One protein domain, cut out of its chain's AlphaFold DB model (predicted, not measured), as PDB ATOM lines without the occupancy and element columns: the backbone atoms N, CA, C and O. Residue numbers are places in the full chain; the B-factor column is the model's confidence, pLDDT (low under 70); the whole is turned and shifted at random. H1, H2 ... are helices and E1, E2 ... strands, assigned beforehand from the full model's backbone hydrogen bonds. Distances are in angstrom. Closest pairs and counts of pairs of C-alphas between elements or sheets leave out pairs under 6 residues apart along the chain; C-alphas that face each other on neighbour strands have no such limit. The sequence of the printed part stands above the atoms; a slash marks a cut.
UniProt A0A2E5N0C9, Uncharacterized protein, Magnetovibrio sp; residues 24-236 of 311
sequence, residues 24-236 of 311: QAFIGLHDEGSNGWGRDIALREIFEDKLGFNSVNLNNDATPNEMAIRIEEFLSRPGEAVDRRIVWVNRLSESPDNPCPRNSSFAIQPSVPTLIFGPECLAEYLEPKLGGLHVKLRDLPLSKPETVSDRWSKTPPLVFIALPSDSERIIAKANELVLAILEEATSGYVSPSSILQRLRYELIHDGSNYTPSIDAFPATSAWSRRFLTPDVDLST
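What this domain is: This is residues 24 to 236 of the 311 residues of an uncharacterized protein of Magnetovibrio sp (UniProt A0A2E5N0C9). A twisted sheet of seven strands makes the middle layer, with H1, H4 and H5 over one face, H2 and H3 over the other, and H6 grazing it near E7. Its order is E2 E1 E3 E4 E6 E7 E5, mixed: the first five are parallel, and E7 is antiparallel to E6 and E5. The printed part has 213 residues, with six named helices and seven named strands in the order E1 H1 E2 H2 E3 E4 H3 E5 E6 H4 H5 E7 H6; the class is mixed, helices and strands, with under half of the residues in named elements. It is compact, with a radius of gyration of the C-alphas of 16.4 A and spans of 49 by 42 by 35 A.

How they stand to each other: E2, residues 55 to 58, is parallel to E1, residues 24 to 29, with N 57 and O 25 within hydrogen-bond range at 2.8 A. E3, residues 84 to 90, is parallel to E1 (N 26 and O 86, 2.8 A), and E4, residues 114 to 119, to E3 (N 117 and O 87, 2.8 A). E6, residues 158 to 163, is parallel to E4 (N 163 and O 118, 2.7 A). E7, residues 214 to 217, is antiparallel to E6 (N 215 and O 160, 2.8 A) and to E5, residues 133 to 135 (N 133 and O 216, 2.8 A). H1, residues 36 to 50, is on the sheet at a height of 9.1 A; E1, H1, E2 form a strand-helix-strand unit, two parallel neighbours joined through a helix, with a right-handed crossover. On the same face, H4, residues 168 to 184, only just touches H1, with 3 pairs of C-alphas within 8 A, the closest Ile 46 and Glu 183 at 6.3 A. H5, residues 192 to 202, touches residues 174 to 181 of H4 at a steep tilt of 49 degrees, opposite ways, the closest C-alphas being Val 178 and Ile 195, 6.6 A. H6, residues 221 to 228, touches H5, with the C-alphas of Ser 193 and Leu 228 closest at 5.1 A. On the opposite face are H2, residues 64 to 76, and H3, residues 120 to 125, apart. Every O i to N i+4 pair is within hydrogen-bond range in the helices but H3, with 0 of 2, and 3 of 3 O i to N i+3.

Where its parts are: E1 begins at C-alpha 24 (19.495, 12.831, 155.813), and H6 ends at C-alpha 228 (20.472, 8.776, 134.423). H4 measures 24.3 A, H1 20.5 A and E3 20.3 A.

The domain as a whole: The farthest C-alphas, Ser 34 and Arg 151, are 50.5 A apart. The printed part has no cut. The links E3 to E4, E5 to E6 and H5 to E7 are long. Mean pLDDT of the printed part is 73.5, with residues 127 to 155 and 218 to 236 among those under 70.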
ATOM      1  N   GLN A  24      20.777  12.735 155.104       92.44
ATOM      2  CA  GLN A  24      19.495  12.831 155.813       92.44
ATOM      3  C   GLN A  24      18.357  12.203 155.003       92.44
ATOM      4  O   GLN A  24      18.185  12.507 153.824       92.44
ATOM      5  N   ALA A  25      17.564  11.344 155.636       92.56
ATOM      6  CA  ALA A  25      16.400  10.716 155.025       92.56
ATOM      7  C   ALA A  25      15.115  11.149 155.735       92.56
ATOM      8  O   ALA A  25      15.057  11.192 156.963       92.56
ATOM      9  N   PHE A  26      14.080  11.443 154.957       93.38
ATOM     10  CA  PHE A  26      12.712  11.653 155.411       93.38
ATOM     11  C   PHE A  26      11.843  10.558 154.808       93.38
ATOM     12  O   PHE A  26      11.765  10.436 153.586       93.38
ATOM     13  N   ILE A  27      11.204   9.752 155.647       91.25
ATOM     14  CA  ILE A  27      10.440   8.588 155.204       91.25
ATOM     15  C   ILE A  27       9.056   8.654 155.837       91.25
ATOM     16  O   ILE A  27       8.934   8.648 157.056       91.25
ATOM     17  N   GLY A  28       8.019   8.749 155.012       88.06
ATOM     18  CA  GLY A  28       6.626   8.813 155.439       88.06
ATOM     19  C   GLY A  28       5.805   7.802 154.661       88.06
ATOM     20  O   GLY A  28       5.194   8.159 153.650       88.06
ATOM     21  N   LEU A  29       5.823   6.546 155.117       83.25
ATOM     22  CA  LEU A  29       5.190   5.442 154.416       83.25
ATOM     23  C   LEU A  29       3.828   5.062 154.977       83.25
ATOM     24  O   LEU A  29       3.707   4.751 156.165       83.25
ATOM     25  N   HIS A  30       2.821   4.995 154.108       72.12
ATOM     26  CA  HIS A  30       1.520   4.445 154.476       72.12
ATOM     27  C   HIS A  30       1.619   2.934 154.739       72.12
ATOM     28  O   HIS A  30       2.178   2.186 153.935       72.12
ATOM     29  N   ASP A  31       1.099   2.499 155.883       62.78
ATOM     30  CA  ASP A  31       0.807   1.102 156.212       62.78
ATOM     31  C   ASP A  31      -0.476   1.092 157.041       62.78
ATOM     32  O   ASP A  31      -0.553   1.827 158.025       62.78
ATOM     33  N   GLU A  32      -1.456   0.271 156.679       53.66
ATOM     34  CA  GLU A  32      -2.577  -0.044 157.577       53.66
ATOM     35  C   GLU A  32      -2.312  -1.331 158.391       53.66
ATOM     36  O   GLU A  32      -3.152  -1.760 159.181       53.66
ATOM     37  N   GLY A  33      -1.137  -1.964 158.241       51.38
ATOM     38  CA  GLY A  33      -0.793  -3.224 158.904       51.38
ATOM     39  C   GLY A  33      -0.096  -3.098 160.269       51.38
ATOM     40  O   GLY A  33       0.649  -2.163 160.555       51.38
ATOM     41  N   SER A  34      -0.246  -4.135 161.103       43.69
ATOM     42  CA  SER A  34       0.369  -4.293 162.436       43.69
ATOM     43  C   SER A  34       1.897  -4.506 162.442       43.69
ATOM     44  O   SER A  34       2.488  -4.665 163.510       43.69
ATOM     45  N   ASN A  35       2.556  -4.478 161.278       52.97
ATOM     46  CA  ASN A  35       3.993  -4.741 161.111       52.97
ATOM     47  C   ASN A  35       4.867  -3.472 161.022       52.97
ATOM     48  O   ASN A  35       6.064  -3.575 160.739       52.97
ATOM     49  N   GLY A  36       4.308  -2.283 161.285       56.84
ATOM     50  CA  GLY A  36       5.005  -0.997 161.122       56.84
ATOM     51  C   GLY A  36       6.360  -0.902 161.841       56.84
ATOM     52  O   GLY A  36       7.320  -0.387 161.278       56.84
ATOM     53  N   TRP A  37       6.487  -1.496 163.033       51.09
ATOM     54  CA  TRP A  37       7.734  -1.479 163.810       51.09
ATOM     55  C   TRP A  37       8.886  -2.257 163.155       51.09
ATOM     56  O   TRP A  37      10.027  -1.804 163.186       51.09
ATOM     57  N   GLY A  38       8.606  -3.415 162.546       60.28
ATOM     58  CA  GLY A  38       9.638  -4.225 161.883       60.28
ATOM     59  C   GLY A  38      10.180  -3.551 160.622       60.28
ATOM     60  O   GLY A  38      11.376  -3.604 160.344       60.28
ATOM     61  N   ARG A  39       9.305  -2.843 159.903       74.50
ATOM     62  CA  ARG A  39       9.671  -2.032 158.740       74.50
ATOM     63  C   ARG A  39      10.550  -0.846 159.131       74.50
ATOM     64  O   ARG A  39      11.531  -0.577 158.452       74.50
ATOM     65  N   ASP A  40      10.229  -0.166 160.226       82.50
ATOM     66  CA  ASP A  40      10.973   1.007 160.693       82.50
ATOM     67  C   ASP A  40      12.415   0.669 161.087       82.50
ATOM     68  O   ASP A  40      13.334   1.430 160.781       82.50
ATOM     69  N   ILE A  41      12.623  -0.502 161.697       81.81
ATOM     70  CA  ILE A  41      13.960  -1.033 161.996       81.81
ATOM     71  C   ILE A  41      14.718  -1.327 160.698       81.81
ATOM     72  O   ILE A  41      15.835  -0.842 160.531       81.81
ATOM     73  N   ALA A  42      14.098  -2.046 159.757       81.56
ATOM     74  CA  ALA A  42      14.726  -2.376 158.476       81.56
ATOM     75  C   ALA A  42      15.091  -1.119 157.664       81.56
ATOM     76  O   ALA A  42      16.166  -1.039 157.073       81.56
ATOM     77  N   LEU A  43      14.227  -0.099 157.674       86.31
ATOM     78  CA  LEU A  43      14.495   1.185 157.026       86.31
ATOM     79  C   LEU A  43      15.708   1.887 157.638       86.31
ATOM     80  O   LEU A  43      16.538   2.409 156.898       86.31
ATOM     81  N   ARG A  44      15.834   1.896 158.969       88.25
ATOM     82  CA  ARG A  44      17.017   2.471 159.623       88.25
ATOM     83  C   ARG A  44      18.278   1.697 159.274       88.25
ATOM     84  O   ARG A  44      19.232   2.328 158.846       88.25
ATOM     85  N   GLU A  45      18.258   0.368 159.344       86.19
ATOM     86  CA  GLU A  45      19.407  -0.475 158.981       86.19
ATOM     87  C   GLU A  45      19.866  -0.214 157.534       86.19
ATOM     88  O   GLU A  45      21.046   0.008 157.262       86.19
ATOM     89  N   ILE A  46      18.934  -0.151 156.579       84.81
ATOM     90  CA  ILE A  46      19.272   0.137 155.180       84.81
ATOM     91  C   ILE A  46      19.894   1.531 155.045       84.81
ATOM     92  O   ILE A  46      20.956   1.687 154.440       84.81
ATOM     93  N   PHE A  47      19.251   2.566 155.584       87.50
ATOM     94  CA  PHE A  47      19.707   3.935 155.362       87.50
ATOM     95  C   PHE A  47      20.962   4.281 156.168       87.50
ATOM     96  O   PHE A  47      21.883   4.885 155.620       87.50
ATOM     97  N   GLU A  48      21.019   3.906 157.440       88.69
ATOM     98  CA  GLU A  48      22.125   4.225 158.345       88.69
ATOM     99  C   GLU A  48      23.330   3.318 158.051       88.69
ATOM    100  O   GLU A  48      24.403   3.833 157.725       88.69
ATOM    101  N   ASP A  49      23.147   1.993 158.038       83.31
ATOM    102  CA  ASP A  49      24.272   1.050 157.969       83.31
ATOM    103  C   ASP A  49      24.752   0.794 156.537       83.31
ATOM    104  O   ASP A  49      25.959   0.759 156.283       83.31
ATOM    105  N   LYS A  50      23.833   0.629 155.572       79.50
ATOM    106  CA  LYS A  50      24.217   0.322 154.178       79.50
ATOM    107  C   LYS A  50      24.485   1.573 153.351       79.50
ATOM    108  O   LYS A  50      25.457   1.626 152.596       79.50
ATOM    109  N   LEU A  51      23.619   2.582 153.467       81.50
ATOM    110  CA  LEU A  51      23.704   3.789 152.643       81.50
ATOM    111  C   LEU A  51      24.531   4.912 153.288       81.50
ATOM    112  O   LEU A  51      24.930   5.850 152.586       81.50
ATOM    113  N   GLY A  52      24.830   4.822 154.589       83.62
ATOM    114  CA  GLY A  52      25.645   5.795 155.316       83.62
ATOM    115  C   GLY A  52      24.925   7.123 155.552       83.62
ATOM    116  O   GLY A  52      25.497   8.192 155.327       83.62
ATOM    117  N   PHE A  53      23.641   7.082 155.902       87.50
ATOM    118  CA  PHE A  53      22.885   8.253 156.342       87.50
ATOM    119  C   PHE A  53      23.108   8.480 157.835       87.50
ATOM    120  O   PHE A  53      23.044   7.560 158.638       87.50
ATOM    121  N   ASN A  54      23.344   9.729 158.221       89.75
ATOM    122  CA  ASN A  54      23.560  10.101 159.619       89.75
ATOM    123  C   ASN A  54      22.243  10.340 160.365       89.75
ATOM    124  O   ASN A  54      22.240  10.464 161.587       89.75
ATOM    125  N   SER A  55      21.134  10.494 159.639       91.00
ATOM    126  CA  SER A  55      19.823  10.743 160.224       91.00
ATOM    127  C   SER A  55      18.712  10.191 159.342       91.00
ATOM    128  O   SER A  55      18.629  10.518 158.154       91.00
ATOM    129  N   VAL A  56      17.826   9.404 159.948       91.88
ATOM    130  CA  VAL A  56      16.596   8.901 159.330       91.88
ATOM    131  C   VAL A  56      15.397   9.368 160.152       91.88
ATOM    132  O   VAL A  56      15.227   8.987 161.316       91.88
ATOM    133  N   ASN A  57      14.572  10.218 159.543       92.50
ATOM    134  CA  ASN A  57      13.352  10.765 160.117       92.50
ATOM    135  C   ASN A  57      12.134   9.986 159.595       92.50
ATOM    136  O   ASN A  57      11.685  10.197 158.465       92.50
ATOM    137  N   LEU A  58      11.617   9.085 160.428       90.25
ATOM    138  CA  LEU A  58      10.419   8.296 160.146       90.25
ATOM    139  C   LEU A  58       9.177   9.096 160.563       90.25
ATOM    140  O   LEU A  58       9.086   9.546 161.700       90.25
ATOM    141  N   ASN A  59       8.240   9.283 159.637       87.75
ATOM    142  CA  ASN A  59       7.029  10.099 159.778       87.75
ATOM    143  C   ASN A  59       5.778   9.285 159.419       87.75
ATOM    144  O   ASN A  59       4.815   9.813 158.874       87.75
ATOM    145  N   ASN A  60       5.793   7.976 159.658       80.75
ATOM    146  CA  ASN A  60       4.711   7.078 159.241       80.75
ATOM    147  C   ASN A  60       3.372   7.390 159.940       80.75
ATOM    148  O   ASN A  60       2.306   7.141 159.380       80.75
ATOM    149  N   ASP A  61       3.431   7.991 161.126       77.94
ATOM    150  CA  ASP A  61       2.304   8.414 161.960       77.94
ATOM    151  C   ASP A  61       1.749   9.805 161.608       77.94
ATOM    152  O   ASP A  61       0.636  10.137 162.013       77.94
ATOM    153  N   ALA A  62       2.485  10.618 160.844       77.44
ATOM    154  CA  ALA A  62       2.075  11.984 160.536       77.44
ATOM    155  C   ALA A  62       0.808  12.014 159.671       77.44
ATOM    156  O   ALA A  62       0.693  11.296 158.671       77.44
ATOM    157  N   THR A  63      -0.124  12.905 160.003       76.38
ATOM    158  CA  THR A  63      -1.250  13.220 159.119       76.38
ATOM    159  C   THR A  63      -0.726  13.825 157.807       76.38
ATOM    160  O   THR A  63       0.389  14.342 157.752       76.38
ATOM    161  N   PRO A  64      -1.491  13.807 156.710       73.75
ATOM    162  CA  PRO A  64      -0.996  14.307 155.424       73.75
ATOM    163  C   PRO A  64      -0.731  15.814 155.406       73.75
ATOM    164  O   PRO A  64       0.215  16.252 154.755       73.75
ATOM    165  N   ASN A  65      -1.505  16.608 156.154       74.00
ATOM    166  CA  ASN A  65      -1.208  18.033 156.322       74.00
ATOM    167  C   ASN A  65       0.117  18.237 157.070       74.00
ATOM    168  O   ASN A  65       0.943  19.041 156.645       74.00
ATOM    169  N   GLU A  66       0.352  17.481 158.147       80.75
ATOM    170  CA  GLU A  66       1.642  17.505 158.849       80.75
ATOM    171  C   GLU A  66       2.774  17.013 157.947       80.75
ATOM    172  O   GLU A  66       3.865  17.567 157.986       80.75
ATOM    173  N   MET A  67       2.520  16.012 157.105       82.25
ATOM    174  CA  MET A  67       3.489  15.474 156.156       82.25
ATOM    175  C   MET A  67       3.977  16.556 155.193       82.25
ATOM    176  O   MET A  67       5.182  16.728 155.041       82.25
ATOM    177  N   ALA A  68       3.059  17.309 154.582       78.12
ATOM    178  CA  ALA A  68       3.410  18.384 153.659       78.12
ATOM    179  C   ALA A  68       4.287  19.454 154.334       78.12
ATOM    180  O   ALA A  68       5.329  19.819 153.789       78.12
ATOM    181  N   ILE A  69       3.914  19.885 155.545       80.81
ATOM    182  CA  ILE A  69       4.676  20.866 156.338       80.81
ATOM    183  C   ILE A  69       6.059  20.310 156.701       80.81
ATOM    184  O   ILE A  69       7.078  20.965 156.496       80.81
ATOM    185  N   ARG A  70       6.134  19.071 157.194       87.94
ATOM    186  CA  ARG A  70       7.407  18.460 157.598       87.94
ATOM    187  C   ARG A  70       8.339  18.211 156.409       87.94
ATOM    188  O   ARG A  70       9.551  18.345 156.569       87.94
ATOM    189  N   ILE A  71       7.807  17.873 155.229       86.62
ATOM    190  CA  ILE A  71       8.588  17.763 153.985       86.62
ATOM    191  C   ILE A  71       9.177  19.125 153.612       86.62
ATOM    192  O   ILE A  71      10.356  19.195 153.270       86.62
ATOM    193  N   GLU A  72       8.386  20.196 153.701       83.06
ATOM    194  CA  GLU A  72       8.853  21.565 153.450       83.06
ATOM    195  C   GLU A  72      10.011  21.928 154.367       83.06
ATOM    196  O   GLU A  72      11.095  22.278 153.903       83.06
ATOM    197  N   GLU A  73       9.796  21.797 155.674       86.94
ATOM    198  CA  GLU A  73      10.802  22.101 156.679       86.94
ATOM    199  C   GLU A  73      12.059  21.263 156.454       86.94
ATOM    200  O   GLU A  73      13.174  21.765 156.576       86.94
ATOM    201  N   PHE A  74      11.902  19.985 156.109       90.25
ATOM    202  CA  PHE A  74      13.021  19.094 155.840       90.25
ATOM    203  C   PHE A  74      13.822  19.515 154.602       90.25
ATOM    204  O   PHE A  74      15.052  19.579 154.661       90.25
ATOM    205  N   LEU A  75      13.151  19.821 153.491       86.81
ATOM    206  CA  LEU A  75      13.798  20.168 152.225       86.81
ATOM    207  C   LEU A  75      14.391  21.584 152.230       86.81
ATOM    208  O   LEU A  75      15.452  21.788 151.637       86.81
ATOM    209  N   SER A  76      13.785  22.514 152.968       84.75
ATOM    210  CA  SER A  76      14.229  23.910 153.090       84.75
ATOM    211  C   SER A  76      15.373  24.113 154.089       84.75
ATOM    212  O   SER A  76      16.029  25.156 154.066       84.75
ATOM    213  N   ARG A  77      15.668  23.132 154.959       88.25
ATOM    214  CA  ARG A  77      16.791  23.226 155.912       88.25
ATOM    215  C   ARG A  77      18.098  23.581 155.194       88.25
ATOM    216  O   ARG A  77      18.374  22.994 154.142       88.25
ATOM    217  N   PRO A  78      18.943  24.458 155.756       87.81
ATOM    218  CA  PRO A  78      20.267  24.718 155.199       87.81
ATOM    219  C   PRO A  78      21.127  23.445 155.218       87.81
ATOM    220  O   PRO A  78      20.844  22.505 155.964       87.81
ATOM    221  N   GLY A  79      22.159  23.410 154.381       85.00
ATOM    222  CA  GLY A  79      23.129  22.319 154.315       85.00
ATOM    223  C   GLY A  79      24.327  22.698 153.448       85.00
ATOM    224  O   GLY A  79      24.328  23.746 152.798       85.00
ATOM    225  N   GLU A  80      25.356  21.862 153.468       83.50
ATOM    226  CA  GLU A  80      26.560  22.037 152.663       83.50
ATOM    227  C   GLU A  80      26.391  21.424 151.267       83.50
ATOM    228  O   GLU A  80      25.602  20.508 151.050       83.50
ATOM    229  N   ALA A  81      27.179  21.882 150.291       73.25
ATOM    230  CA  ALA A  81      27.103  21.378 148.913       73.25
ATOM    231  C   ALA A  81      27.422  19.873 148.778       73.25
ATOM    232  O   ALA A  81      27.103  19.266 147.755       73.25
ATOM    233  N   VAL A  82      28.077  19.290 149.786       78.94
ATOM    234  CA  VAL A  82      28.436  17.866 149.860       78.94
ATOM    235  C   VAL A  82      27.372  17.007 150.549       78.94
ATOM    236  O   VAL A  82      27.456  15.779 150.472       78.94
ATOM    237  N   ASP A  83      26.393  17.624 151.210       85.19
ATOM    238  CA  ASP A  83      25.300  16.926 151.886       85.19
ATOM    239  C   ASP A  83      24.320  16.322 150.873       85.19
ATOM    240  O   ASP A  83      24.297  16.673 149.689       85.19
ATOM    241  N   ARG A  84      23.478  15.399 151.343       86.50
ATOM    242  CA  ARG A  84      22.467  14.741 150.509       86.50
ATOM    243  C   ARG A  84      21.181  14.474 151.273       86.50
ATOM    244  O   ARG A  84      21.207  14.129 152.457       86.50
ATOM    245  N   ARG A  85      20.055  14.569 150.564       90.06
ATOM    246  CA  ARG A  85      18.727  14.267 151.106       90.06
ATOM    247  C   ARG A  85      17.989  13.219 150.291       90.06
ATOM    248  O   ARG A  85      18.018  13.240 149.062       90.06
ATOM    249  N   ILE A  86      17.294  12.329 150.995       91.19
ATOM    250  CA  ILE A  86      16.277  11.455 150.412       91.19
ATOM    251  C   ILE A  86      14.934  11.761 151.065       91.19
ATOM    252  O   ILE A  86      14.846  11.854 152.286       91.19
ATOM    253  N   VAL A  87      13.893  11.900 150.253       91.19
ATOM    254  CA  VAL A  87      12.498  11.949 150.699       91.19
ATOM    255  C   VAL A  87      11.774  10.768 150.079       91.19
ATOM    256  O   VAL A  87      11.804  10.604 148.863       91.19
ATOM    257  N   TRP A  88      11.116   9.947 150.886       91.62
ATOM    258  CA  TRP A  88      10.298   8.842 150.404       91.62
ATOM    259  C   TRP A  88       8.924   8.877 151.058       91.62
ATOM    260  O   TRP A  88       8.784   8.682 152.264       91.62
ATOM    261  N   VAL A  89       7.908   9.157 150.248       87.88
ATOM    262  CA  VAL A  89       6.527   9.321 150.691       87.88
ATOM    263  C   VAL A  89       5.608   8.556 149.758       87.88
ATOM    264  O   VAL A  89       5.705   8.653 148.538       87.88
ATOM    265  N   ASN A  90       4.668   7.819 150.321       79.31
ATOM    266  CA  ASN A  90       3.606   7.179 149.563       79.31
ATOM    267  C   ASN A  90       2.317   7.215 150.394       79.31
ATOM    268  O   ASN A  90       2.219   6.664 151.485       79.31
ATOM    269  N   ARG A  91       1.291   7.894 149.895       71.75
ATOM    270  CA  ARG A  91      -0.062   7.777 150.449       71.75
ATOM    271  C   ARG A  91      -1.064   7.802 149.311       71.75
ATOM    272  O   ARG A  91      -0.743   8.249 148.207       71.75
ATOM    273  N   LEU A  92      -2.265   7.316 149.595       62.69
ATOM    274  CA  LEU A  92      -3.372   7.324 148.650       62.69
ATOM    275  C   LEU A  92      -3.732   8.769 148.262       62.69
ATOM    276  O   LEU A  92      -3.992   9.601 149.130       62.69
ATOM    277  N   SER A  93      -3.759   9.066 146.962       53.47
ATOM    278  CA  SER A  93      -4.034  10.409 146.428       53.47
ATOM    279  C   SER A  93      -5.512  10.794 146.459       53.47
ATOM    280  O   SER A  93      -5.831  11.978 146.410       53.47
ATOM    281  N   GLU A  94      -6.413   9.809 146.502       50.56
ATOM    282  CA  GLU A  94      -7.873  10.015 146.525       50.56
ATOM    283  C   GLU A  94      -8.444  10.100 147.950       50.56
ATOM    284  O   GLU A  94      -9.642  10.319 148.127       50.56
ATOM    285  N   SER A  95      -7.601   9.977 148.978       50.50
ATOM    286  CA  SER A  95      -8.028  10.274 150.339       50.50
ATOM    287  C   SER A  95      -8.289  11.785 150.472       50.50
ATOM    288  O   SER A  95      -7.491  12.578 149.959       50.50
ATOM    289  N   PRO A  96      -9.342  12.240 151.187       50.09
ATOM    290  CA  PRO A  96      -9.460  13.647 151.601       50.09
ATOM    291  C   PRO A  96      -8.198  14.140 152.337       50.09
ATOM    292  O   PRO A  96      -7.916  15.337 152.370       50.09
ATOM    293  N   ASP A  97      -7.399  13.194 152.815       51.06
ATOM    294  CA  ASP A  97      -6.114  13.297 153.475       51.06
ATOM    295  C   ASP A  97      -4.954  12.989 152.495       51.06
ATOM    296  O   ASP A  97      -4.153  12.074 152.680       51.06
ATOM    297  N   ASN A  98      -4.868  13.746 151.402       58.22
ATOM    298  CA  ASN A  98      -3.804  13.610 150.405       58.22
ATOM    299  C   ASN A  98      -2.515  14.339 150.869       58.22
ATOM    300  O   ASN A  98      -2.613  15.512 151.232       58.22
ATOM    301  N   PRO A  99      -1.309  13.721 150.862       56.94
ATOM    302  CA  PRO A  99      -0.052  14.380 151.259       56.94
ATOM    303  C   PRO A  99       0.420  15.466 150.285       56.94
ATOM    304  O   PRO A  99       1.431  16.115 150.549       56.94
ATOM    305  N   CYS A 100      -0.253  15.648 149.145       69.31
ATOM    306  CA  CYS A 100       0.053  16.751 148.245       69.31
ATOM    307  C   CYS A 100      -0.267  18.083 148.949       69.31
ATOM    308  O   CYS A 100      -1.407  18.276 149.387       69.31
ATOM    309  N   PRO A 101       0.691  19.016 149.036       60.03
ATOM    310  CA  PRO A 101       0.457  20.351 149.570       60.03
ATOM    311  C   PRO A 101      -0.758  20.984 148.885       60.03
ATOM    312  O   PRO A 101      -0.871  20.931 147.674       60.03
ATOM    313  N   ARG A 102      -1.697  21.598 149.610       58.41
ATOM    314  CA  ARG A 102      -2.866  22.248 148.970       58.41
ATOM    315  C   ARG A 102      -2.612  23.695 148.545       58.41
ATOM    316  O   ARG A 102      -3.452  24.301 147.885       58.41
ATOM    317  N   ASN A 103      -1.477  24.270 148.934       61.50
ATOM    318  CA  ASN A 103      -1.166  25.669 148.675       61.50
ATOM    319  C   ASN A 103      -0.314  25.798 147.407       61.50
ATOM    320  O   ASN A 103       0.853  25.443 147.416       61.50
ATOM    321  N   SER A 104      -0.863  26.336 146.319       55.62
ATOM    322  CA  SER A 104      -0.131  26.560 145.059       55.62
ATOM    323  C   SER A 104       1.005  27.589 145.155       55.62
ATOM    324  O   SER A 104       1.815  27.680 144.235       55.62
ATOM    325  N   SER A 105       1.086  28.341 146.259       58.31
ATOM    326  CA  SER A 105       2.199  29.257 146.565       58.31
ATOM    327  C   SER A 105       3.407  28.541 147.179       58.31
ATOM    328  O   SER A 105       4.424  29.167 147.455       58.31
ATOM    329  N   PHE A 106       3.275  27.243 147.444       64.69
ATOM    330  CA  PHE A 106       4.295  26.411 148.055       64.69
ATOM    331  C   PHE A 106       5.284  25.942 146.982       64.69
ATOM    332  O   PHE A 106       4.959  25.125 146.119       64.69
ATOM    333  N   ALA A 107       6.482  26.512 147.025       70.06
ATOM    334  CA  ALA A 107       7.592  26.193 146.148       70.06
ATOM    335  C   ALA A 107       8.737  25.647 147.002       70.06
ATOM    336  O   ALA A 107       9.350  26.386 147.771       70.06
ATOM    337  N   ILE A 108       9.023  24.352 146.884       71.25
ATOM    338  CA  ILE A 108      10.147  23.739 147.583       71.25
ATOM    339  C   ILE A 108      11.397  23.880 146.720       71.25
ATOM    340  O   ILE A 108      11.483  23.280 145.647       71.25
ATOM    341  N   GLN A 109      12.393  24.598 147.233       76.88
ATOM    342  CA  GLN A 109      13.731  24.655 146.660       76.88
ATOM    343  C   GLN A 109      14.719  23.945 147.598       76.88
ATOM    344  O   GLN A 109      15.091  24.506 148.629       76.88
ATOM    345  N   PRO A 110      15.160  22.714 147.278       76.69
ATOM    346  CA  PRO A 110      16.115  22.008 148.119       76.69
ATOM    347  C   PRO A 110      17.448  22.755 148.229       76.69
ATOM    348  O   PRO A 110      18.031  23.164 147.226       76.69
ATOM    349  N   SER A 111      17.961  22.869 149.454       78.62
ATOM    350  CA  SER A 111      19.256  23.512 149.736       78.62
ATOM    351  C   SER A 111      20.471  22.630 149.422       78.62
ATOM    352  O   SER A 111      21.596  23.125 149.403       78.62
ATOM    353  N   VAL A 112      20.262  21.336 149.153       83.31
ATOM    354  CA  VAL A 112      21.311  20.330 148.895       83.31
ATOM    355  C   VAL A 112      20.839  19.312 147.840       83.31
ATOM    356  O   VAL A 112      19.628  19.207 147.611       83.31
ATOM    357  N   PRO A 113      21.747  18.548 147.195       84.69
ATOM    358  CA  PRO A 113      21.374  17.448 146.307       84.69
ATOM    359  C   PRO A 113      20.300  16.532 146.911       84.69
ATOM    360  O   PRO A 113      20.473  16.006 148.013       84.69
ATOM    361  N   THR A 114      19.191  16.339 146.194       86.88
ATOM    362  CA  THR A 114      18.007  15.653 146.738       86.88
ATOM    363  C   THR A 114      17.437  14.616 145.769       86.88
ATOM    364  O   THR A 114      17.324  14.868 144.571       86.88
ATOM    365  N   LEU A 115      17.037  13.457 146.297       88.12
ATOM    366  CA  LEU A 115      16.233  12.446 145.606       88.12
ATOM    367  C   LEU A 115      14.883  12.291 146.316       88.12
ATOM    368  O   LEU A 115      14.834  12.093 147.527       88.12
ATOM    369  N   ILE A 116      13.790  12.384 145.566       89.38
ATOM    370  CA  ILE A 116      12.422  12.309 146.079       89.38
ATOM    371  C   ILE A 116      11.691  11.155 145.397       89.38
ATOM    372  O   ILE A 116      11.644  11.088 144.173       89.38
ATOM    373  N   PHE A 117      11.072  10.290 146.193       90.38
ATOM    374  CA  PHE A 117      10.095   9.299 145.762       90.38
ATOM    375  C   PHE A 117       8.740   9.694 146.340       90.38
ATOM    376  O   PHE A 117       8.604   9.810 147.560       90.38
ATOM    377  N   GLY A 118       7.748   9.944 145.489       88.75
ATOM    378  CA  GLY A 118       6.511  10.570 145.947       88.75
ATOM    379  C   GLY A 118       5.346  10.477 144.970       88.75
ATOM    380  O   GLY A 118       5.578  10.267 143.783       88.75
ATOM    381  N   PRO A 119       4.093  10.661 145.421       83.25
ATOM    382  CA  PRO A 119       2.953  10.773 144.511       83.25
ATOM    383  C   PRO A 119       3.161  11.910 143.495       83.25
ATOM    384  O   PRO A 119       3.730  12.946 143.837       83.25
ATOM    385  N   GLU A 120       2.685  11.732 142.253       80.38
ATOM    386  CA  GLU A 120       2.954  12.650 141.120       80.38
ATOM    387  C   GLU A 120       2.607  14.114 141.430       80.38
ATOM    388  O   GLU A 120       3.308  15.025 141.004       80.38
ATOM    389  N   CYS A 121       1.568  14.348 142.227       78.50
ATOM    390  CA  CYS A 121       1.172  15.685 142.654       78.50
ATOM    391  C   CYS A 121       2.276  16.477 143.381       78.50
ATOM    392  O   CYS A 121       2.250  17.701 143.338       78.50
ATOM    393  N   LEU A 122       3.249  15.825 144.042       79.94
ATOM    394  CA  LEU A 122       4.351  16.522 144.713       79.94
ATOM    395  C   LEU A 122       5.235  17.254 143.704       79.94
ATOM    396  O   LEU A 122       5.783  18.301 144.036       79.94
ATOM    397  N   ALA A 123       5.324  16.754 142.467       78.56
ATOM    398  CA  ALA A 123       6.095  17.385 141.402       78.56
ATOM    399  C   ALA A 123       5.619  18.814 141.097       78.56
ATOM    400  O   ALA A 123       6.423  19.659 140.713       78.56
ATOM    401  N   GLU A 124       4.331  19.115 141.305       74.94
ATOM    402  CA  GLU A 124       3.763  20.448 141.064       74.94
ATOM    403  C   GLU A 124       4.296  21.516 142.030       74.94
ATOM    404  O   GLU A 124       4.166  22.712 141.759       74.94
ATOM    405  N   TYR A 125       4.927  21.096 143.125       75.62
ATOM    406  CA  TYR A 125       5.408  21.950 144.207       75.62
ATOM    407  C   TYR A 125       6.935  22.063 144.267       75.62
ATOM    408  O   TYR A 125       7.463  22.846 145.054       75.62
ATOM    409  N   LEU A 126       7.662  21.298 143.449       74.94
ATOM    410  CA  LEU A 126       9.121  21.338 143.402       74.94
ATOM    411  C   LEU A 126       9.599  22.454 142.463       74.94
ATOM    412  O   LEU A 126       9.143  22.567 141.323       74.94
ATOM    413  N   GLU A 127      10.549  23.265 142.928       67.50
ATOM    414  CA  GLU A 127      11.285  24.218 142.100       67.50
ATOM    415  C   GLU A 127      12.702  23.714 141.772       67.50
ATOM    416  O   GLU A 127      13.345  23.074 142.606       67.50
ATOM    417  N   PRO A 128      13.241  24.037 140.578       57.19
ATOM    418  CA  PRO A 128      12.656  24.885 139.538       57.19
ATOM    419  C   PRO A 128      11.832  24.096 138.509       57.19
ATOM    420  O   PRO A 128      12.273  23.085 137.980       57.19
ATOM    421  N   LYS A 129      10.674  24.638 138.118       58.09
ATOM    422  CA  LYS A 129       9.791  24.063 137.082       58.09
ATOM    423  C   LYS A 129      10.322  24.205 135.645       58.09
ATOM    424  O   LYS A 129       9.712  23.696 134.709       58.09
ATOM    425  N   LEU A 130      11.430  24.924 135.445       52.72
ATOM    426  CA  LEU A 130      12.009  25.231 134.133       52.72
ATOM    427  C   LEU A 130      13.381  24.567 133.970       52.72
ATOM    428  O   LEU A 130      14.215  24.620 134.871       52.72
ATOM    429  N   GLY A 131      13.626  23.984 132.793       52.91
ATOM    430  CA  GLY A 131      14.906  23.350 132.447       52.91
ATOM    431  C   GLY A 131      15.093  21.921 132.972       52.91
ATOM    432  O   GLY A 131      16.199  21.392 132.876       52.91
ATOM    433  N   GLY A 132      14.039  21.302 133.515       60.53
ATOM    434  CA  GLY A 132      14.053  19.905 133.938       60.53
ATOM    435  C   GLY A 132      14.069  18.926 132.762       60.53
ATOM    436  O   GLY A 132      13.459  19.162 131.716       60.53
ATOM    437  N   LEU A 133      14.764  17.802 132.933       65.75
ATOM    438  CA  LEU A 133      14.627  16.641 132.067       65.75
ATOM    439  C   LEU A 133      13.447  15.803 132.566       65.75
ATOM    440  O   LEU A 133      13.529  15.164 133.613       65.75
ATOM    441  N   HIS A 134      12.380  15.780 131.776       69.81
ATOM    442  CA  HIS A 134      11.177  15.001 132.050       69.81
ATOM    443  C   HIS A 134      11.206  13.702 131.244       69.81
ATOM    444  O   HIS A 134      11.082  13.724 130.015       69.81
ATOM    445  N   VAL A 135      11.356  12.554 131.907       67.81
ATOM    446  CA  VAL A 135      11.442  11.251 131.233       67.81
ATOM    447  C   VAL A 135      10.243  10.395 131.607       67.81
ATOM    448  O   VAL A 135      10.215   9.690 132.615       67.81
ATOM    449  N   LYS A 136       9.232  10.448 130.734       68.38
ATOM    450  CA  LYS A 136       7.996   9.660 130.858       68.38
ATOM    451  C   LYS A 136       7.994   8.432 129.954       68.38
ATOM    452  O   LYS A 136       7.653   7.347 130.405       68.38
ATOM    453  N   LEU A 137       8.407   8.613 128.699       59.59
ATOM    454  CA  LEU A 137       8.147   7.645 127.628       59.59
ATOM    455  C   LEU A 137       9.376   6.952 127.060       59.59
ATOM    456  O   LEU A 137       9.248   5.983 126.328       59.59
ATOM    457  N   ARG A 138      10.566   7.480 127.315       64.69
ATOM    458  CA  ARG A 138      11.801   6.896 126.798       64.69
ATOM    459  C   ARG A 138      12.474   6.085 127.888       64.69
ATOM    460  O   ARG A 138      12.404   6.452 129.069       64.69
ATOM    461  N   ASP A 139      13.160   5.025 127.491       54.50
ATOM    462  CA  ASP A 139      14.340   4.616 128.233       54.50
ATOM    463  C   ASP A 139      15.355   5.744 128.235       54.50
ATOM    464  O   ASP A 139      15.481   6.511 127.277       54.50
ATOM    465  N   LEU A 140      16.009   5.905 129.381       51.72
ATOM    466  CA  LEU A 140      16.987   6.957 129.570       51.72
ATOM    467  C   LEU A 140      18.072   6.781 128.502       51.72
ATOM    468  O   LEU A 140      18.697   5.719 128.451       51.72
ATOM    469  N   PRO A 141      18.266   7.760 127.601       42.34
ATOM    470  CA  PRO A 141      19.277   7.624 126.574       42.34
ATOM    471  C   PRO A 141      20.655   7.547 127.241       42.34
ATOM    472  O   PRO A 141      20.964   8.339 128.131       42.34
ATOM    473  N   LEU A 142      21.520   6.664 126.738       41.53
ATOM    474  CA  LEU A 142      22.957   6.617 127.058       41.53
ATOM    475  C   LEU A 142      23.715   7.894 126.617       41.53
ATOM    476  O   LEU A 142      24.937   7.975 126.733       41.53
ATOM    477  N   SER A 143      23.015   8.903 126.090       37.16
ATOM    478  CA  SER A 143      23.593  10.102 125.490       37.16
ATOM    479  C   SER A 143      22.882  11.391 125.919       37.16
ATOM    480  O   SER A 143      21.661  11.455 126.044       37.16
ATOM    481  N   LYS A 144      23.718  12.417 126.128       42.94
ATOM    482  CA  LYS A 144      23.467  13.783 126.621       42.94
ATOM    483  C   LYS A 144      22.137  14.411 126.134       42.94
ATOM    484  O   LYS A 144      21.888  14.399 124.933       42.94
ATOM    485  N   PRO A 145      21.357  15.094 126.998       41.16
ATOM    486  CA  PRO A 145      20.395  16.088 126.529       41.16
ATOM    487  C   PRO A 145      21.165  17.289 125.956       41.16
ATOM    488  O   PRO A 145      21.902  17.961 126.680       41.16
ATOM    489  N   GLU A 146      21.035  17.543 124.652       41.25
ATOM    490  CA  GLU A 146      21.832  18.538 123.905       41.25
ATOM    491  C   GLU A 146      21.734  19.974 124.458       41.25
ATOM    492  O   GLU A 146      22.620  20.791 124.217       41.25
ATOM    493  N   THR A 147      20.701  20.272 125.246       45.44
ATOM    494  CA  THR A 147      20.327  21.624 125.679       45.44
ATOM    495  C   THR A 147      20.731  21.996 127.107       45.44
ATOM    496  O   THR A 147      20.497  23.136 127.513       45.44
ATOM    497  N   VAL A 148      21.358  21.103 127.885       49.09
ATOM    498  CA  VAL A 148      21.817  21.471 129.237       49.09
ATOM    499  C   VAL A 148      23.091  22.305 129.126       49.09
ATOM    500  O   VAL A 148      24.184  21.791 128.888       49.09
ATOM    501  N   SER A 149      22.931  23.617 129.271       46.00
ATOM    502  CA  SER A 149      24.036  24.561 129.409       46.00
ATOM    503  C   SER A 149      24.834  24.232 130.671       46.00
ATOM    504  O   SER A 149      24.282  24.244 131.767       46.00
ATOM    505  N   ASP A 150      26.148  24.009 130.545       48.78
ATOM    506  CA  ASP A 150      27.061  23.857 131.692       48.78
ATOM    507  C   ASP A 150      27.263  25.188 132.466       48.78
ATOM    508  O   ASP A 150      28.120  25.281 133.350       48.78
ATOM    509  N   ARG A 151      26.485  26.247 132.164       45.94
ATOM    510  CA  ARG A 151      26.441  27.455 132.995       45.94
ATOM    511  C   ARG A 151      25.837  27.100 134.345       45.94
ATOM    512  O   ARG A 151      24.628  26.974 134.479       45.94
ATOM    513  N   TRP A 152      26.740  26.959 135.308       44.31
ATOM    514  CA  TRP A 152      26.553  26.827 136.747       44.31
ATOM    515  C   TRP A 152      25.129  27.156 137.207       44.31
ATOM    516  O   TRP A 152      24.790  28.312 137.466       44.31
ATOM    517  N   SER A 153      24.303  26.118 137.333       53.41
ATOM    518  CA  SER A 153      23.112  26.200 138.166       53.41
ATOM    519  C   SER A 153      23.582  26.497 139.586       53.41
ATOM    520  O   SER A 153      24.317  25.704 140.170       53.41
ATOM    521  N   LYS A 154      23.180  27.646 140.140       59.19
ATOM    522  CA  LYS A 154      23.341  27.935 141.576       59.19
ATOM    523  C   LYS A 154      22.437  27.050 142.439       59.19
ATOM    524  O   LYS A 154      22.575  27.058 143.657       59.19
ATOM    525  N   THR A 155      21.511  26.325 141.817       67.50
ATOM    526  CA  THR A 155      20.548  25.472 142.497       67.50
ATOM    527  C   THR A 155      21.106  24.055 142.614       67.50
ATOM    528  O   THR A 155      21.576  23.514 141.603       67.50
ATOM    529  N   PRO A 156      21.052  23.450 143.812       75.81
ATOM    530  CA  PRO A 156      21.365  22.044 144.013       75.81
ATOM    531  C   PRO A 156      20.505  21.142 143.119       75.81
ATOM    532  O   PRO A 156      19.345  21.463 142.851       75.81
ATOM    533  N   PRO A 157      21.057  20.017 142.646       79.69
ATOM    534  CA  PRO A 157      20.344  19.142 141.739       79.69
ATOM    535  C   PRO A 157      19.272  18.325 142.471       79.69
ATOM    536  O   PRO A 157      19.448  17.916 143.622       79.69
ATOM    537  N   LEU A 158      18.174  18.048 141.773       82.25
ATOM    538  CA  LEU A 158      17.011  17.349 142.314       82.25
ATOM    539  C   LEU A 158      16.567  16.253 141.343       82.25
ATOM    540  O   LEU A 158      16.440  16.499 140.145       82.25
ATOM    541  N   VAL A 159      16.292  15.062 141.864       85.75
ATOM    542  CA  VAL A 159      15.592  13.995 141.141       85.75
ATOM    543  C   VAL A 159      14.278  13.705 141.841       85.75
ATOM    544  O   VAL A 159      14.259  13.465 143.044       85.75
ATOM    545  N   PHE A 160      13.194  13.668 141.083       87.25
ATOM    546  CA  PHE A 160      11.891  13.208 141.524       87.25
ATOM    547  C   PHE A 160      11.502  11.958 140.735       87.25
ATOM    548  O   PHE A 160      11.552  11.956 139.508       87.25
ATOM    549  N   ILE A 161      11.112  10.897 141.434       89.00
ATOM    550  CA  ILE A 161      10.481   9.715 140.853       89.00
ATOM    551  C   ILE A 161       9.044   9.688 141.354       89.00
ATOM    552  O   ILE A 161       8.797   9.569 142.560       89.00
ATOM    553  N   ALA A 162       8.100   9.781 140.418       88.44
ATOM    554  CA  ALA A 162       6.697   9.587 140.744       88.44
ATOM    555  C   ALA A 162       6.513   8.162 141.279       88.44
ATOM    556  O   ALA A 162       7.123   7.238 140.759       88.44
ATOM    557  N   LEU A 163       5.680   7.977 142.294       87.69
ATOM    558  CA  LEU A 163       5.238   6.688 142.817       87.69
ATOM    559  C   LEU A 163       3.718   6.566 142.646       87.69
ATOM    560  O   LEU A 163       3.023   7.587 142.598       87.69
ATOM    561  N   PRO A 164       3.183   5.335 142.539       83.62
ATOM    562  CA  PRO A 164       1.742   5.131 142.496       83.62
ATOM    563  C   PRO A 164       1.090   5.612 143.795       83.62
ATOM    564  O   PRO A 164       1.694   5.563 144.865       83.62
ATOM    565  N   SER A 165      -0.161   6.055 143.695       75.94
ATOM    566  CA  SER A 165      -0.941   6.585 144.819       75.94
ATOM    567  C   SER A 165      -2.409   6.160 144.768       75.94
ATOM    568  O   SER A 165      -3.256   6.749 145.428       75.94
ATOM    569  N   ASP A 166      -2.740   5.174 143.942       71.94
ATOM    570  CA  ASP A 166      -4.111   4.881 143.539       71.94
ATOM    571  C   ASP A 166      -4.695   3.613 144.177       71.94
ATOM    572  O   ASP A 166      -5.910   3.489 144.289       71.94
ATOM    573  N   SER A 167      -3.852   2.675 144.612       77.81
ATOM    574  CA  SER A 167      -4.268   1.446 145.296       77.81
ATOM    575  C   SER A 167      -3.209   1.013 146.296       77.81
ATOM    576  O   SER A 167      -2.026   0.968 145.957       77.81
ATOM    577  N   GLU A 168      -3.630   0.603 147.491       78.81
ATOM    578  CA  GLU A 168      -2.740   0.066 148.529       78.81
ATOM    579  C   GLU A 168      -1.864  -1.072 148.016       78.81
ATOM    580  O   GLU A 168      -0.661  -1.084 148.255       78.81
ATOM    581  N   ARG A 169      -2.435  -1.994 147.234       80.44
ATOM    582  CA  ARG A 169      -1.686  -3.120 146.665       80.44
ATOM    583  C   ARG A 169      -0.564  -2.650 145.738       80.44
ATOM    584  O   ARG A 169       0.531  -3.207 145.750       80.44
ATOM    585  N   ILE A 170      -0.839  -1.637 144.918       82.50
ATOM    586  CA  ILE A 170       0.130  -1.083 143.966       82.50
ATOM    587  C   ILE A 170       1.204  -0.291 144.727       82.50
ATOM    588  O   ILE A 170       2.389  -0.425 144.424       82.50
ATOM    589  N   ILE A 171       0.801   0.473 145.746       83.44
ATOM    590  CA  ILE A 171       1.697   1.202 146.650       83.44
ATOM    591  C   ILE A 171       2.638   0.238 147.380       83.44
ATOM    592  O   ILE A 171       3.852   0.429 147.344       83.44
ATOM    593  N   ALA A 172       2.101  -0.817 147.994       82.56
ATOM    594  CA  ALA A 172       2.878  -1.835 148.692       82.56
ATOM    595  C   ALA A 172       3.911  -2.469 147.756       82.56
ATOM    596  O   ALA A 172       5.094  -2.528 148.092       82.56
ATOM    597  N   LYS A 173       3.501  -2.835 146.532       84.38
ATOM    598  CA  LYS A 173       4.425  -3.409 145.553       84.38
ATOM    599  C   LYS A 173       5.516  -2.433 145.123       84.38
ATOM    600  O   LYS A 173       6.667  -2.837 144.978       84.38
ATOM    601  N   ALA A 174       5.185  -1.158 144.934       87.19
ATOM    602  CA  ALA A 174       6.184  -0.140 144.632       87.19
ATOM    603  C   ALA A 174       7.195   0.024 145.779       87.19
ATOM    604  O   ALA A 174       8.386   0.155 145.507       87.19
ATOM    605  N   ASN A 175       6.758  -0.056 147.039       86.12
ATOM    606  CA  ASN A 175       7.668   0.017 148.186       86.12
ATOM    607  C   ASN A 175       8.613  -1.162 148.257       86.12
ATOM    608  O   ASN A 175       9.799  -0.956 148.472       86.12
ATOM    609  N   GLU A 176       8.097  -2.379 148.076       84.56
ATOM    610  CA  GLU A 176       8.926  -3.585 148.036       84.56
ATOM    611  C   GLU A 176      10.026  -3.451 146.980       84.56
ATOM    612  O   GLU A 176      11.180  -3.778 147.239       84.56
ATOM    613  N   LEU A 177       9.677  -2.932 145.797       84.56
ATOM    614  CA  LEU A 177      10.637  -2.719 144.716       84.56
ATOM    615  C   LEU A 177      11.673  -1.652 145.071       84.56
ATOM    616  O   LEU A 177      12.860  -1.878 144.864       84.56
ATOM    617  N   VAL A 178      11.251  -0.509 145.619       85.56
ATOM    618  CA  VAL A 178      12.181   0.543 146.054       85.56
ATOM    619  C   VAL A 178      13.111   0.016 147.151       85.56
ATOM    620  O   VAL A 178      14.318   0.213 147.044       85.56
ATOM    621  N   LEU A 179      12.592  -0.709 148.147       83.69
ATOM    622  CA  LEU A 179      13.390  -1.326 149.214       83.69
ATOM    623  C   LEU A 179      14.435  -2.285 148.666       83.69
ATOM    624  O   LEU A 179      15.607  -2.124 148.983       83.69
ATOM    625  N   ALA A 180      14.034  -3.222 147.804       81.19
ATOM    626  CA  ALA A 180      14.959  -4.185 147.214       81.19
ATOM    627  C   ALA A 180      16.120  -3.485 146.486       81.19
ATOM    628  O   ALA A 180      17.269  -3.902 146.581       81.19
ATOM    629  N   ILE A 181      15.847  -2.367 145.808       79.75
ATOM    630  CA  ILE A 181      16.880  -1.594 145.104       79.75
ATOM    631  C   ILE A 181      17.799  -0.862 146.075       79.75
ATOM    632  O   ILE A 181      19.009  -0.811 145.861       79.75
ATOM    633  N   LEU A 182      17.238  -0.283 147.135       79.94
ATOM    634  CA  LEU A 182      18.022   0.370 148.179       79.94
ATOM    635  C   LEU A 182      18.887  -0.639 148.953       79.94
ATOM    636  O   LEU A 182      19.978  -0.288 149.387       79.94
ATOM    637  N   GLU A 183      18.442  -1.888 149.091       78.25
ATOM    638  CA  GLU A 183      19.225  -2.975 149.687       78.25
ATOM    639  C   GLU A 183      20.379  -3.445 148.795       78.25
ATOM    640  O   GLU A 183      21.433  -3.817 149.314       78.25
ATOM    641  N   GLU A 184      20.183  -3.425 147.474       75.50
ATOM    642  CA  GLU A 184      21.194  -3.755 146.459       75.50
ATOM    643  C   GLU A 184      22.201  -2.612 146.226       75.50
ATOM    644  O   GLU A 184      23.278  -2.834 145.668       75.50
ATOM    645  N   ALA A 185      21.876  -1.384 146.641       69.44
ATOM    646  CA  ALA A 185      22.700  -0.200 146.429       69.44
ATOM    647  C   ALA A 185      24.028  -0.277 147.206       69.44
ATOM    648  O   ALA A 185      24.105  -0.045 148.413       69.44
ATOM    649  N   THR A 186      25.118  -0.564 146.495       58.81
ATOM    650  CA  THR A 186      26.466  -0.601 147.071       58.81
ATOM    651  C   THR A 186      27.085   0.796 147.169       58.81
ATOM    652  O   THR A 186      26.906   1.636 146.287       58.81
ATOM    653  N   SER A 187      27.880   1.042 148.218       58.53
ATOM    654  CA  SER A 187      28.693   2.265 148.378       58.53
ATOM    655  C   SER A 187      27.897   3.577 148.495       58.53
ATOM    656  O   SER A 187      28.393   4.643 148.123       58.53
ATOM    657  N   GLY A 188      26.669   3.516 149.022       60.97
ATOM    658  CA  GLY A 188      25.846   4.702 149.284       60.97
ATOM    659  C   GLY A 188      25.394   5.440 148.022       60.97
ATOM    660  O   GLY A 188      25.103   6.636 148.087       60.97
ATOM    661  N   TYR A 189      25.369   4.752 146.875       69.12
ATOM    662  CA  TYR A 189      24.862   5.285 145.618       69.12
ATOM    663  C   TYR A 189      23.551   4.605 145.229       69.12
ATOM    664  O   TYR A 189      23.497   3.392 145.064       69.12
ATOM    665  N   VAL A 190      22.503   5.406 145.055       74.62
ATOM    666  CA  VAL A 190      21.195   4.958 144.577       74.62
ATOM    667  C   VAL A 190      21.023   5.483 143.162       74.62
ATOM    668  O   VAL A 190      21.096   6.695 142.962       74.62
ATOM    669  N   SER A 191      20.797   4.586 142.202       77.56
ATOM    670  CA  SER A 191      20.621   4.911 140.783       77.56
ATOM    671  C   SER A 191      19.132   5.140 140.463       77.56
ATOM    672  O   SER A 191      18.362   4.175 140.403       77.56
ATOM    673  N   PRO A 192      18.667   6.395 140.270       80.62
ATOM    674  CA  PRO A 192      17.250   6.684 140.020       80.62
ATOM    675  C   PRO A 192      16.727   6.069 138.722       80.62
ATOM    676  O   PRO A 192      15.561   5.691 138.625       80.62
ATOM    677  N   SER A 193      17.602   5.948 137.727       77.44
ATOM    678  CA  SER A 193      17.347   5.246 136.474       77.44
ATOM    679  C   SER A 193      17.009   3.772 136.719       77.44
ATOM    680  O   SER A 193      15.984   3.306 136.230       77.44
ATOM    681  N   SER A 194      17.796   3.059 137.531       79.19
ATOM    682  CA  SER A 194      17.518   1.669 137.918       79.19
ATOM    683  C   SER A 194      16.180   1.537 138.648       79.19
ATOM    684  O   SER A 194      15.413   0.617 138.358       79.19
ATOM    685  N   ILE A 195      15.852   2.492 139.528       83.62
ATOM    686  CA  ILE A 195      14.551   2.539 140.216       83.62
ATOM    687  C   ILE A 195      13.405   2.688 139.220       83.62
ATOM    688  O   ILE A 195      12.471   1.887 139.232       83.62
ATOM    689  N   LEU A 196      13.488   3.665 138.317       85.88
ATOM    690  CA  LEU A 196      12.475   3.865 137.285       85.88
ATOM    691  C   LEU A 196      12.283   2.609 136.430       85.88
ATOM    692  O   LEU A 196      11.148   2.228 136.148       85.88
ATOM    693  N   GLN A 197      13.375   1.962 136.021       81.69
ATOM    694  CA  GLN A 197      13.319   0.766 135.183       81.69
ATOM    695  C   GLN A 197      12.641  -0.393 135.904       81.69
ATOM    696  O   GLN A 197      11.684  -0.965 135.383       81.69
ATOM    697  N   ARG A 198      13.053  -0.699 137.134       85.06
ATOM    698  CA  ARG A 198      12.424  -1.771 137.912       85.06
ATOM    699  C   ARG A 198      10.952  -1.476 138.203       85.06
ATOM    700  O   ARG A 198      10.119  -2.361 138.045       85.06
ATOM    701  N   LEU A 199      10.583  -0.221 138.476       87.62
ATOM    702  CA  LEU A 199       9.172   0.181 138.572       87.62
ATOM    703  C   LEU A 199       8.397  -0.026 137.259       87.62
ATOM    704  O   LEU A 199       7.205  -0.327 137.293       87.62
ATOM    705  N   ARG A 200       9.034   0.135 136.096       86.75
ATOM    706  CA  ARG A 200       8.396  -0.113 134.793       86.75
ATOM    707  C   ARG A 200       8.208  -1.597 134.506       86.75
ATOM    708  O   ARG A 200       7.147  -1.953 134.007       86.75
ATOM    709  N   TYR A 201       9.190  -2.442 134.818       83.62
ATOM    710  CA  TYR A 201       9.149  -3.874 134.492       83.62
ATOM    711  C   TYR A 201       8.473  -4.748 135.551       83.62
ATOM    712  O   TYR A 201       7.841  -5.742 135.201       83.62
ATOM    713  N   GLU A 202       8.628  -4.426 136.835       85.25
ATOM    714  CA  GLU A 202       8.241  -5.319 137.936       85.25
ATOM    715  C   GLU A 202       6.918  -4.922 138.602       85.25
ATOM    716  O   GLU A 202       6.305  -5.734 139.299       85.25
ATOM    717  N   LEU A 203       6.422  -3.706 138.355       86.06
ATOM    718  CA  LEU A 203       5.086  -3.298 138.787       86.06
ATOM    719  C   LEU A 203       4.028  -3.831 137.806       86.06
ATOM    720  O   LEU A 203       3.506  -3.100 136.966       86.06
ATOM    721  N   ILE A 204       3.722  -5.123 137.905       81.38
ATOM    722  CA  ILE A 204       2.858  -5.858 136.958       81.38
ATOM    723  C   ILE A 204       1.384  -5.955 137.381       81.38
ATOM    724  O   ILE A 204       0.609  -6.683 136.771       81.38
ATOM    725  N   HIS A 205       0.979  -5.285 138.462       80.31
ATOM    726  CA  HIS A 205      -0.407  -5.354 138.920       80.31
ATOM    727  C   HIS A 205      -1.351  -4.634 137.947       80.31
ATOM    728  O   HIS A 205      -1.207  -3.434 137.704       80.31
ATOM    729  N   ASP A 206      -2.325  -5.382 137.422       80.94
ATOM    730  CA  ASP A 206      -3.441  -4.844 136.644       80.94
ATOM    731  C   ASP A 206      -4.319  -3.916 137.486       80.94
ATOM    732  O   ASP A 206      -4.375  -4.012 138.716       80.94
ATOM    733  N   GLY A 207      -5.031  -3.021 136.802       76.06
ATOM    734  CA  GLY A 207      -5.944  -2.072 137.432       76.06
ATOM    735  C   GLY A 207      -5.295  -0.740 137.822       76.06
ATOM    736  O   GLY A 207      -5.942   0.115 138.431       76.06
ATOM    737  N   SER A 208      -4.018  -0.564 137.474       79.62
ATOM    738  CA  SER A 208      -3.233   0.633 137.762       79.62
ATOM    739  C   SER A 208      -3.365   1.660 136.648       79.62
ATOM    740  O   SER A 208      -3.134   1.331 135.490       79.62
ATOM    741  N   ASN A 209      -3.620   2.926 136.987       82.38
ATOM    742  CA  ASN A 209      -3.520   4.031 136.020       82.38
ATOM    743  C   ASN A 209      -2.190   4.798 136.124       82.38
ATOM    744  O   ASN A 209      -1.981   5.836 135.489       82.38
ATOM    745  N   TYR A 210      -1.275   4.293 136.945       85.75
ATOM    746  CA  TYR A 210      -0.024   4.956 137.250       85.75
ATOM    747  C   TYR A 210       0.987   4.807 136.107       85.75
ATOM    748  O   TYR A 210       1.133   3.739 135.513       85.75
ATOM    749  N   THR A 211       1.724   5.882 135.819       86.69
ATOM    750  CA  THR A 211       2.813   5.882 134.835       86.69
ATOM    751  C   THR A 211       4.140   6.185 135.526       86.69
ATOM    752  O   THR A 211       4.314   7.308 136.004       86.69
ATOM    753  N   PRO A 212       5.092   5.232 135.566       87.50
ATOM    754  CA  PRO A 212       6.398   5.473 136.152       87.50
ATOM    755  C   PRO A 212       7.142   6.543 135.361       87.50
ATOM    756  O   PRO A 212       7.347   6.412 134.149       87.50
ATOM    757  N   SER A 213       7.551   7.597 136.056       85.81
ATOM    758  CA  SER A 213       8.246   8.737 135.468       85.81
ATOM    759  C   SER A 213       9.312   9.278 136.407       85.81
ATOM    760  O   SER A 213       9.247   9.086 137.622       85.81
ATOM    761  N   ILE A 214      10.307   9.922 135.808       84.94
ATOM    762  CA  ILE A 214      11.375  10.624 136.509       84.94
ATOM    763  C   ILE A 214      11.457  12.048 135.970       84.94
ATOM    764  O   ILE A 214      11.426  12.268 134.754       84.94
ATOM    765  N   ASP A 215      11.591  12.997 136.881       80.38
ATOM    766  CA  ASP A 215      11.862  14.394 136.590       80.38
ATOM    767  C   ASP A 215      13.189  14.768 137.256       80.38
ATOM    768  O   ASP A 215      13.385  14.551 138.449       80.38
ATOM    769  N   ALA A 216      14.132  15.293 136.478       78.44
ATOM    770  CA  ALA A 216      15.444  15.695 136.973       78.44
ATOM    771  C   ALA A 216      15.666  17.191 136.727       78.44
ATOM    772  O   ALA A 216      15.637  17.646 135.586       78.44
ATOM    773  N   PHE A 217      15.909  17.946 137.794       74.00
ATOM    774  CA  PHE A 217      16.045  19.403 137.797       74.00
ATOM    775  C   PHE A 217      17.480  19.816 138.174       74.00
ATOM    776  O   PHE A 217      18.232  19.018 138.737       74.00
ATOM    777  N   PRO A 218      17.884  21.042 137.794       63.16
ATOM    778  CA  PRO A 218      19.123  21.367 137.100       63.16
ATOM    779  C   PRO A 218      20.358  20.652 137.633       63.16
ATOM    780  O   PRO A 218      20.725  20.723 138.801       63.16
ATOM    781  N   ALA A 219      21.049  20.030 136.691       60.47
ATOM    782  CA  ALA A 219      22.216  19.215 136.909       60.47
ATOM    783  C   ALA A 219      23.271  19.537 135.862       60.47
ATOM    784  O   ALA A 219      22.953  19.812 134.707       60.47
ATOM    785  N   THR A 220      24.543  19.452 136.234       57.78
ATOM    786  CA  THR A 220      25.613  19.467 135.233       57.78
ATOM    787  C   THR A 220      25.492  18.246 134.318       57.78
ATOM    788  O   THR A 220      24.905  17.215 134.674       57.78
ATOM    789  N   SER A 221      26.099  18.317 133.135       56.72
ATOM    790  CA  SER A 221      26.185  17.174 132.218       56.72
ATOM    791  C   SER A 221      26.886  15.947 132.836       56.72
ATOM    792  O   SER A 221      26.611  14.807 132.452       56.72
ATOM    793  N   ALA A 222      27.786  16.154 133.804       59.16
ATOM    794  CA  ALA A 222      28.444  15.090 134.563       59.16
ATOM    795  C   ALA A 222      27.507  14.439 135.594       59.16
ATOM    796  O   ALA A 222      27.451  13.213 135.679       59.16
ATOM    797  N   TRP A 223      26.727  15.242 136.326       63.28
ATOM    798  CA  TRP A 223      25.718  14.729 137.253       63.28
ATOM    799  C   TRP A 223      24.647  13.936 136.502       63.28
ATOM    800  O   TRP A 223      24.369  12.795 136.849       63.28
ATOM    801  N   SER A 224      24.135  14.478 135.393       59.72
ATOM    802  CA  SER A 224      23.083  13.823 134.601       59.72
ATOM    803  C   SER A 224      23.517  12.446 134.105       59.72
ATOM    804  O   SER A 224      22.756  11.494 134.201       59.72
ATOM    805  N   ARG A 225      24.768  12.297 133.650       60.34
ATOM    806  CA  ARG A 225      25.299  10.989 133.241       60.34
ATOM    807  C   ARG A 225      25.357   9.993 134.389       60.34
ATOM    808  O   ARG A 225      24.979   8.847 134.193       60.34
ATOM    809  N   ARG A 226      25.796  10.418 135.574       62.06
ATOM    810  CA  ARG A 226      25.881   9.522 136.730       62.06
ATOM    811  C   ARG A 226      24.493   9.037 137.157       62.06
ATOM    812  O   ARG A 226      24.322   7.847 137.325       62.06
ATOM    813  N   PHE A 227      23.513   9.937 137.261       62.69
ATOM    814  CA  PHE A 227      22.170   9.624 137.776       62.69
ATOM    815  C   PHE A 227      21.195   9.021 136.756       62.69
ATOM    816  O   PHE A 227      20.266   8.318 137.145       62.69
ATOM    817  N   LEU A 228      21.375   9.281 135.462       62.53
ATOM    818  CA  LEU A 228      20.472   8.776 134.423       62.53
ATOM    819  C   LEU A 228      20.982   7.495 133.752       62.53
ATOM    820  O   LEU A 228      20.224   6.865 133.018       62.53
ATOM    821  N   THR A 229      22.225   7.085 134.007       62.28
ATOM    822  CA  THR A 229      22.726   5.791 133.528       62.28
ATOM    823  C   THR A 229      22.270   4.704 134.500       62.28
ATOM    824  O   THR A 229      22.483   4.860 135.703       62.28
ATOM    825  N   PRO A 230      21.574   3.651 134.044       58.56
ATOM    826  CA  PRO A 230      21.242   2.515 134.896       58.56
ATOM    827  C   PRO A 230      22.516   1.749 135.257       58.56
ATOM    828  O   PRO A 230      23.311   1.420 134.380       58.56
ATOM    829  N   ASP A 231      22.681   1.440 136.541       60.31
ATOM    830  CA  ASP A 231      23.795   0.608 137.032       60.31
ATOM    831  C   ASP A 231      23.504  -0.897 136.914       60.31
ATOM    832  O   ASP A 231      24.353  -1.729 137.228       60.31
ATOM    833  N   VAL A 232      22.297  -1.261 136.468       56.94
ATOM    834  CA  VAL A 232      21.873  -2.651 136.297       56.94
ATOM    835  C   VAL A 232      21.769  -2.985 134.812       56.94
ATOM    836  O   VAL A 232      21.236  -2.198 134.026       56.94
ATOM    837  N   ASP A 233      22.249  -4.170 134.425       55.25
ATOM    838  CA  ASP A 233      22.102  -4.684 133.064       55.25
ATOM    839  C   ASP A 233      20.625  -4.963 132.746       55.25
ATOM    840  O   ASP A 233      20.042  -5.980 133.141       55.25
ATOM    841  N   LEU A 234      20.025  -4.046 131.987       50.00
ATOM    842  CA  LEU A 234      18.623  -4.098 131.586       50.00
ATOM    843  C   LEU A 234      18.298  -5.253 130.630       50.00
ATOM    844  O   LEU A 234      17.128  -5.606 130.494       50.00
ATOM    845  N   SER A 235      19.298  -5.875 129.993       51.09
ATOM    846  CA  SER A 235      19.079  -7.023 129.100       51.09
ATOM    847  C   SER A 235      18.587  -8.272 129.845       51.09
ATOM    848  O   SER A 235      17.996  -9.174 129.244       51.09
ATOM    849  N   THR A 236      18.775  -8.303 131.167       51.78
ATOM    850  CA  THR A 236      18.378  -9.414 132.041       51.78
ATOM    851  C   THR A 236      16.926  -9.325 132.523       51.78
ATOM    852  O   THR A 236      16.339 -10.344 132.904       51.78
TER     853      THR A 236